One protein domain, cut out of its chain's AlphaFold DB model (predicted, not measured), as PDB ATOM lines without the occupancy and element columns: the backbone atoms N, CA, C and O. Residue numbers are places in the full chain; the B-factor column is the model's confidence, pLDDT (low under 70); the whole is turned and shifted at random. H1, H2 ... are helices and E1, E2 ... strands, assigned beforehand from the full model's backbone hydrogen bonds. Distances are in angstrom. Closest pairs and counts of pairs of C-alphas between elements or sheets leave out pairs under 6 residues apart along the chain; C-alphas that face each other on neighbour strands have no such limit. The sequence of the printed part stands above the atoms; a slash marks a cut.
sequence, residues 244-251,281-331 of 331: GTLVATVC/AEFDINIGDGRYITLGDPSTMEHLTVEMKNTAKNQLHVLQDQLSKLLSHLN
ATOM      1  N   GLY A 244     -25.400  29.014  38.234       49.44
ATOM      2  CA  GLY A 244     -25.800  30.349  38.687       49.44
ATOM      3  C   GLY A 244     -24.943  30.973  39.787       49.44
ATOM      4  O   GLY A 244     -25.265  32.062  40.254       49.44
ATOM      5  N   THR A 245     -23.849  30.329  40.201       53.81
ATOM      6  CA  THR A 245     -22.888  30.950  41.125       53.81
ATOM      7  C   THR A 245     -22.005  31.940  40.365       53.81
ATOM      8  O   THR A 245     -21.308  31.559  39.422       53.81
ATOM      9  N   LEU A 246     -22.020  33.206  40.779       52.34
ATOM     10  CA  LEU A 246     -21.104  34.226  40.270       52.34
ATOM     11  C   LEU A 246     -19.691  33.963  40.776       52.34
ATOM     12  O   LEU A 246     -19.469  33.803  41.978       52.34
ATOM     13  N   VAL A 247     -18.736  33.955  39.853       57.00
ATOM     14  CA  VAL A 247     -17.316  33.856  40.178       57.00
ATOM     15  C   VAL A 247     -16.673  35.176  39.788       57.00
ATOM     16  O   VAL A 247     -16.542  35.495  38.614       57.00
ATOM     17  N   ALA A 248     -16.289  35.962  40.793       49.62
ATOM     18  CA  ALA A 248     -15.462  37.138  40.575       49.62
ATOM     19  C   ALA A 248     -14.001  36.687  40.542       49.62
ATOM     20  O   ALA A 248     -13.470  36.219  41.558       49.62
ATOM     21  N   THR A 249     -13.351  36.807  39.387       53.38
ATOM     22  CA  THR A 249     -11.911  36.570  39.290       53.38
ATOM     23  C   THR A 249     -11.182  37.909  39.284       53.38
ATOM     24  O   THR A 249     -11.434  38.796  38.476       53.38
ATOM     25  N   VAL A 250     -10.284  38.090  40.256       41.59
ATOM     26  CA  VAL A 250      -9.438  39.285  40.342       41.59
ATOM     27  C   VAL A 250      -8.046  38.905  39.860       41.59
ATOM     28  O   VAL A 250      -7.237  38.335  40.602       41.59
ATOM     29  N   CYS A 251      -7.755  39.208  38.600       43.66
ATOM     30  CA  CYS A 251      -6.426  39.023  38.037       43.66
ATOM     31  C   CYS A 251      -5.502  40.151  38.517       43.66
ATOM     32  O   CYS A 251      -5.481  41.250  37.968       43.66
ATOM     33  N   ALA A 281     -12.109  43.884  37.734       54.94
ATOM     34  CA  ALA A 281     -12.845  42.764  38.280       54.94
ATOM     35  C   ALA A 281     -13.691  42.201  37.137       54.94
ATOM     36  O   ALA A 281     -14.619  42.854  36.662       54.94
ATOM     37  N   GLU A 282     -13.318  41.021  36.662       61.81
ATOM     38  CA  GLU A 282     -14.053  40.321  35.625       61.81
ATOM     39  C   GLU A 282     -15.139  39.483  36.304       61.81
ATOM     40  O   GLU A 282     -14.874  38.697  37.224       61.81
ATOM     41  N   PHE A 283     -16.387  39.740  35.915       64.69
ATOM     42  CA  PHE A 283     -17.552  39.056  36.456       64.69
ATOM     43  C   PHE A 283     -17.976  37.957  35.493       64.69
ATOM     44  O   PHE A 283     -18.519  38.233  34.419       64.69
ATOM     45  N   ASP A 284     -17.759  36.719  35.924       75.69
ATOM     46  CA  ASP A 284     -18.157  35.535  35.187       75.69
ATOM     47  C   ASP A 284     -19.409  34.912  35.808       75.69
ATOM     48  O   ASP A 284     -19.481  34.637  37.014       75.69
ATOM     49  N   ILE A 285     -20.405  34.640  34.965       75.75
ATOM     50  CA  ILE A 285     -21.608  33.907  35.358       75.75
ATOM     51  C   ILE A 285     -21.402  32.428  35.034       75.75
ATOM     52  O   ILE A 285     -21.292  32.059  33.865       75.75
ATOM     53  N   ASN A 286     -21.383  31.560  36.051       73.88
ATOM     54  CA  ASN A 286     -21.368  30.115  35.829       73.88
ATOM     55  C   ASN A 286     -22.748  29.631  35.376       73.88
ATOM     56  O   ASN A 286     -23.724  29.725  36.118       73.88
ATOM     57  N   ILE A 287     -22.822  29.051  34.186       67.12
ATOM     58  CA  ILE A 287     -24.080  28.600  33.575       67.12
ATOM     59  C   ILE A 287     -24.350  27.116  33.875       67.12
ATOM     60  O   ILE A 287     -25.417  26.604  33.557       67.12
ATOM     61  N   GLY A 288     -23.398  26.417  34.497       55.84
ATOM     62  CA  GLY A 288     -23.378  24.958  34.595       55.84
ATOM     63  C   GLY A 288     -22.358  24.333  33.638       55.84
ATOM     64  O   GLY A 288     -21.775  25.005  32.787       55.84
ATOM     65  N   ASP A 289     -22.077  23.041  33.824       60.88
ATOM     66  CA  ASP A 289     -21.155  22.240  32.996       60.88
ATOM     67  C   ASP A 289     -19.715  22.779  32.868       60.88
ATOM     68  O   ASP A 289     -18.966  22.404  31.965       60.88
ATOM     69  N   GLY A 290     -19.303  23.657  33.789       62.66
ATOM     70  CA  GLY A 290     -17.983  24.290  33.778       62.66
ATOM     71  C   GLY A 290     -17.824  25.391  32.724       62.66
ATOM     72  O   GLY A 290     -16.691  25.777  32.438       62.66
ATOM     73  N   ARG A 291     -18.927  25.888  32.150       63.69
ATOM     74  CA  ARG A 291     -18.938  27.018  31.212       63.69
ATOM     75  C   ARG A 291     -19.303  28.311  31.936       63.69
ATOM     76  O   ARG A 291     -20.211  28.338  32.768       63.69
ATOM     77  N   TYR A 292     -18.609  29.379  31.572       73.12
ATOM     78  CA  TYR A 292     -18.771  30.706  32.150       73.12
ATOM     79  C   TYR A 292     -19.131  31.702  31.046       73.12
ATOM     80  O   TYR A 292     -18.601  31.596  29.939       73.12
ATOM     81  N   ILE A 293     -20.050  32.628  31.331       72.00
ATOM     82  CA  ILE A 293     -20.280  33.810  30.489       72.00
ATOM     83  C   ILE A 293     -19.472  34.935  31.081       72.00
ATOM     84  O   ILE A 293     -19.769  35.393  32.187       72.00
ATOM     85  N   THR A 294     -18.512  35.396  30.305       76.06
ATOM     86  CA  THR A 294     -17.769  36.603  30.608       76.06
ATOM     87  C   THR A 294     -18.568  37.794  30.103       76.06
ATOM     88  O   THR A 294     -18.788  37.952  28.905       76.06
ATOM     89  N   LEU A 295     -19.034  38.641  31.023       68.00
ATOM     90  CA  LEU A 295     -19.878  39.800  30.695       68.00
ATOM     91  C   LEU A 295     -19.131  40.908  29.928       68.00
ATOM     92  O   LEU A 295     -19.768  41.820  29.403       68.00
ATOM     93  N   GLY A 296     -17.798  40.839  29.874       67.50
ATOM     94  CA  GLY A 296     -16.944  41.807  29.184       67.50
ATOM     95  C   GLY A 296     -16.730  41.543  27.691       67.50
ATOM     96  O   GLY A 296     -16.310  42.463  26.993       67.50
ATOM     97  N   ASP A 297     -17.023  40.338  27.183       70.50
ATOM     98  CA  ASP A 297     -16.744  39.971  25.787       70.50
ATOM     99  C   ASP A 297     -18.027  39.562  25.030       70.50
ATOM    100  O   ASP A 297     -18.575  38.477  25.270       70.50
ATOM    101  N   PRO A 298     -18.515  40.393  24.085       66.75
ATOM    102  CA  PRO A 298     -19.748  40.130  23.343       66.75
ATOM    103  C   PRO A 298     -19.647  38.921  22.404       66.75
ATOM    104  O   PRO A 298     -20.677  38.333  22.069       66.75
ATOM    105  N   SER A 299     -18.437  38.500  22.016       71.25
ATOM    106  CA  SER A 299     -18.243  37.334  21.142       71.25
ATOM    107  C   SER A 299     -18.689  36.028  21.813       71.25
ATOM    108  O   SER A 299     -19.215  35.119  21.168       71.25
ATOM    109  N   THR A 300     -18.593  35.964  23.144       67.88
ATOM    110  CA  THR A 300     -19.013  34.798  23.930       67.88
ATOM    111  C   THR A 300     -20.533  34.605  23.943       67.88
ATOM    112  O   THR A 300     -21.012  33.495  24.189       67.88
ATOM    113  N   MET A 301     -21.312  35.644  23.609       65.69
ATOM    114  CA  MET A 301     -22.776  35.572  23.581       65.69
ATOM    115  C   MET A 301     -23.346  34.896  22.329       65.69
ATOM    116  O   MET A 301     -24.498  34.440  22.352       65.69
ATOM    117  N   GLU A 302     -22.582  34.807  21.239       72.56
ATOM    118  CA  GLU A 302     -23.057  34.220  19.979       72.56
ATOM    119  C   GLU A 302     -23.247  32.701  20.079       72.56
ATOM    120  O   GLU A 302     -24.181  32.150  19.499       72.56
ATOM    121  N   HIS A 303     -22.436  32.029  20.899       73.25
ATOM    122  CA  HIS A 303     -22.465  30.573  21.073       73.25
ATOM    123  C   HIS A 303     -23.412  30.083  22.181       73.25
ATOM    124  O   HIS A 303     -23.487  28.880  22.449       73.25
ATOM    125  N   LEU A 304     -24.144  30.991  22.835       75.50
ATOM    126  CA  LEU A 304     -25.073  30.643  23.910       75.50
ATOM    127  C   LEU A 304     -26.423  30.174  23.363       75.50
ATOM    128  O   LEU A 304     -27.034  30.828  22.514       75.50
ATOM    129  N   THR A 305     -26.932  29.073  23.919       83.69
ATOM    130  CA  THR A 305     -28.295  28.609  23.640       83.69
ATOM    131  C   THR A 305     -29.328  29.593  24.203       83.69
ATOM    132  O   THR A 305     -29.043  30.375  25.115       83.69
ATOM    133  N   VAL A 306     -30.553  29.562  23.669       83.62
ATOM    134  CA  VAL A 306     -31.653  30.450  24.100       83.62
ATOM    135  C   VAL A 306     -31.937  30.304  25.600       83.62
ATOM    136  O   VAL A 306     -32.145  31.296  26.295       83.62
ATOM    137  N   GLU A 307     -31.868  29.081  26.125       77.62
ATOM    138  CA  GLU A 307     -32.049  28.802  27.552       77.62
ATOM    139  C   GLU A 307     -30.930  29.414  28.407       77.62
ATOM    140  O   GLU A 307     -31.208  30.038  29.429       77.62
ATOM    141  N   MET A 308     -29.673  29.323  27.962       74.88
ATOM    142  CA  MET A 308     -28.528  29.910  28.667       74.88
ATOM    143  C   MET A 308     -28.602  31.442  28.692       74.88
ATOM    144  O   MET A 308     -28.321  32.054  29.722       74.88
ATOM    145  N   LYS A 309     -29.059  32.061  27.594       79.75
ATOM    146  CA  LYS A 309     -29.308  33.511  27.523       79.75
ATOM    147  C   LYS A 309     -30.405  33.947  28.493       79.75
ATOM    148  O   LYS A 309     -30.247  34.957  29.175       79.75
ATOM    149  N   ASN A 310     -31.488  33.178  28.597       81.00
ATOM    150  CA  ASN A 310     -32.582  33.473  29.523       81.00
ATOM    151  C   ASN A 310     -32.146  33.340  30.988       81.00
ATOM    152  O   ASN A 310     -32.454  34.213  31.798       81.00
ATOM    153  N   THR A 311     -31.374  32.304  31.325       79.00
ATOM    154  CA  THR A 311     -30.814  32.124  32.673       79.00
ATOM    155  C   THR A 311     -29.877  33.270  33.052       79.00
ATOM    156  O   THR A 311     -30.026  33.854  34.124       79.00
ATOM    157  N   ALA A 312     -28.970  33.650  32.148       75.88
ATOM    158  CA  ALA A 312     -28.060  34.774  32.354       75.88
ATOM    159  C   ALA A 312     -28.812  36.102  32.532       75.88
ATOM    160  O   ALA A 312     -28.507  36.874  33.441       75.88
ATOM    161  N   LYS A 313     -29.846  36.346  31.717       81.50
ATOM    162  CA  LYS A 313     -30.696  37.540  31.807       81.50
ATOM    163  C   LYS A 313     -31.441  37.619  33.141       81.50
ATOM    164  O   LYS A 313     -31.459  38.679  33.762       81.50
ATOM    165  N   ASN A 314     -32.024  36.511  33.598       81.50
ATOM    166  CA  ASN A 314     -32.725  36.463  34.882       81.50
ATOM    167  C   ASN A 314     -31.771  36.734  36.052       81.50
ATOM    168  O   ASN A 314     -32.123  37.450  36.983       81.50
ATOM    169  N   GLN A 315     -30.546  36.211  35.992       77.06
ATOM    170  CA  GLN A 315     -29.536  36.443  37.026       77.06
ATOM    171  C   GLN A 315     -29.026  37.884  37.027       77.06
ATOM    172  O   GLN A 315     -28.873  38.477  38.094       77.06
ATOM    173  N   LEU A 316     -28.838  38.479  35.847       80.19
ATOM    174  CA  LEU A 316     -28.492  39.892  35.731       80.19
ATOM    175  C   LEU A 316     -29.592  40.790  36.319       80.19
ATOM    176  O   LEU A 316     -29.283  41.756  37.008       80.19
ATOM    177  N   HIS A 317     -30.864  40.437  36.115       82.50
ATOM    178  CA  HIS A 317     -31.989  41.164  36.710       82.50
ATOM    179  C   HIS A 317     -31.990  41.069  38.241       82.50
ATOM    180  O   HIS A 317     -32.134  42.077  38.925       82.50
ATOM    181  N   VAL A 318     -31.758  39.875  38.796       82.56
ATOM    182  CA  VAL A 318     -31.654  39.686  40.254       82.56
ATOM    183  C   VAL A 318     -30.509  40.518  40.837       82.56
ATOM    184  O   VAL A 318     -30.668  41.111  41.902       82.56
ATOM    185  N   LEU A 319     -29.372  40.612  40.141       78.75
ATOM    186  CA  LEU A 319     -28.262  41.472  40.554       78.75
ATOM    187  C   LEU A 319     -28.629  42.954  40.528       78.75
ATOM    188  O   LEU A 319     -28.304  43.678  41.468       78.75
ATOM    189  N   GLN A 320     -29.308  43.405  39.474       85.81
ATOM    190  CA  GLN A 320     -29.783  44.784  39.371       85.81
ATOM    191  C   GLN A 320     -30.743  45.125  40.517       85.81
ATOM    192  O   GLN A 320     -30.593  46.176  41.139       85.81
ATOM    193  N   ASP A 321     -31.651  44.214  40.866       86.38
ATOM    194  CA  ASP A 321     -32.578  44.390  41.988       86.38
ATOM    195  C   ASP A 321     -31.852  44.423  43.339       86.38
ATOM    196  O   ASP A 321     -32.152  45.257  44.197       86.38
ATOM    197  N   GLN A 322     -30.865  43.545  43.541       83.88
ATOM    198  CA  GLN A 322     -30.058  43.521  44.764       83.88
ATOM    199  C   GLN A 322     -29.214  44.789  44.917       83.88
ATOM    200  O   GLN A 322     -29.174  45.358  46.006       83.88
ATOM    201  N   LEU A 323     -28.583  45.257  43.837       83.12
ATOM    202  CA  LEU A 323     -27.815  46.502  43.829       83.12
ATOM    203  C   LEU A 323     -28.715  47.713  44.066       83.12
ATOM    204  O   LEU A 323     -28.387  48.551  44.899       83.12
ATOM    205  N   SER A 324     -29.869  47.774  43.400       85.94
ATOM    206  CA  SER A 324     -30.870  48.824  43.609       85.94
ATOM    207  C   SER A 324     -31.321  48.879  45.070       85.94
ATOM    208  O   SER A 324     -31.299  49.940  45.694       85.94
ATOM    209  N   LYS A 325     -31.623  47.718  45.665       85.75
ATOM    210  CA  LYS A 325     -31.995  47.611  47.079       85.75
ATOM    211  C   LYS A 325     -30.859  48.016  48.017       85.75
ATOM    212  O   LYS A 325     -31.118  48.600  49.060       85.75
ATOM    213  N   LEU A 326     -29.608  47.705  47.688       85.31
ATOM    214  CA  LEU A 326     -28.462  48.064  48.524       85.31
ATOM    215  C   LEU A 326     -28.173  49.570  48.450       85.31
ATOM    216  O   LEU A 326     -27.953  50.204  49.479       85.31
ATOM    217  N   LEU A 327     -28.282  50.159  47.258       82.94
ATOM    218  CA  LEU A 327     -28.187  51.603  47.044       82.94
ATOM    219  C   LEU A 327     -29.333  52.365  47.721       82.94
ATOM    220  O   LEU A 327     -29.104  53.439  48.267       82.94
ATOM    221  N   SER A 328     -30.545  51.803  47.767       81.81
ATOM    222  CA  SER A 328     -31.678  52.426  48.461       81.81
ATOM    223  C   SER A 328     -31.554  52.425  49.988       81.81
ATOM    224  O   SER A 328     -32.327  53.114  50.638       81.81
ATOM    225  N   HIS A 329     -30.656  51.621  50.570       74.06
ATOM    226  CA  HIS A 329     -30.353  51.638  52.011       74.06
ATOM    227  C   HIS A 329     -29.178  52.564  52.360       74.06
ATOM    228  O   HIS A 329     -28.916  52.795  53.538       74.06
ATOM    229  N   LEU A 330     -28.436  53.035  51.352       73.31
ATOM    230  CA  LEU A 330     -27.295  53.943  51.506       73.31
ATOM    231  C   LEU A 330     -27.684  55.426  51.375       73.31
ATOM    232  O   LEU A 330     -26.884  56.277  51.757       73.31
ATOM    233  N   ASN A 331     -28.885  55.711  50.865       49.34
ATOM    234  CA  ASN A 331     -29.519  57.035  50.846       49.34
ATOM    235  C   ASN A 331     -30.546  57.152  51.974       49.34
ATOM    236  O   ASN A 331     -30.701  58.278  52.495       49.34
TER     237      ASN A 331
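This is residues 244 to 251 and 281 to 331 of the 331 residues of the protein "Hypothetical protein" of Chaetoceros debilis (UniProt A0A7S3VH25). A long helix, H2, grazes a small sheet of three strands with its residues 307 to 316, and beyond them residues 317 to 331, of which 317 to 327 belong to H2, stick out as a free arm; short H1 is near edge strand E3. The 59 printed residues run E1, E2, E3, H1, H2, with sheet order E1, E2, E3, antiparallel; the class is mixed. The whole is only just loose, close to compact, with radius of gyration of the C-alphas 12.9 A and spans of 40 by 29 by 20 A.

E1, residues 246 to 249, is antiparallel to its neighbour E2, residues 282 to 288; N 247 and O 284, 3.0 A apart, are within hydrogen-bond range. E2 and E3, residues 291 to 294, form an antiparallel hairpin, with N 285 and O 293 at 2.9 A. H1, residues 298 to 301, only grazes the sheet; its closest C-alphas to E3 are Thr 300 and Ile 293, 6.8 A. H2, residues 306 to 327, only grazes it too; its closest C-alphas to E2 are Met 308 and Ile 287, 6.8 A. Every O i to N i+4 pair in H2 is within range; H1 is too short for one.

E1 begins at C-alpha 246 (-21.104, 34.226, 40.270). E2 is 18.0 A long. H2, 31.4 A, ends at C-alpha 327 (-28.187, 51.603, 47.044).

Residues 252 to 280 are not printed; C-alphas 251 and 281 are 7.4 A apart. Mean pLDDT of the printed part is 71.1, with 22 residues under 70, among them 244 to 251.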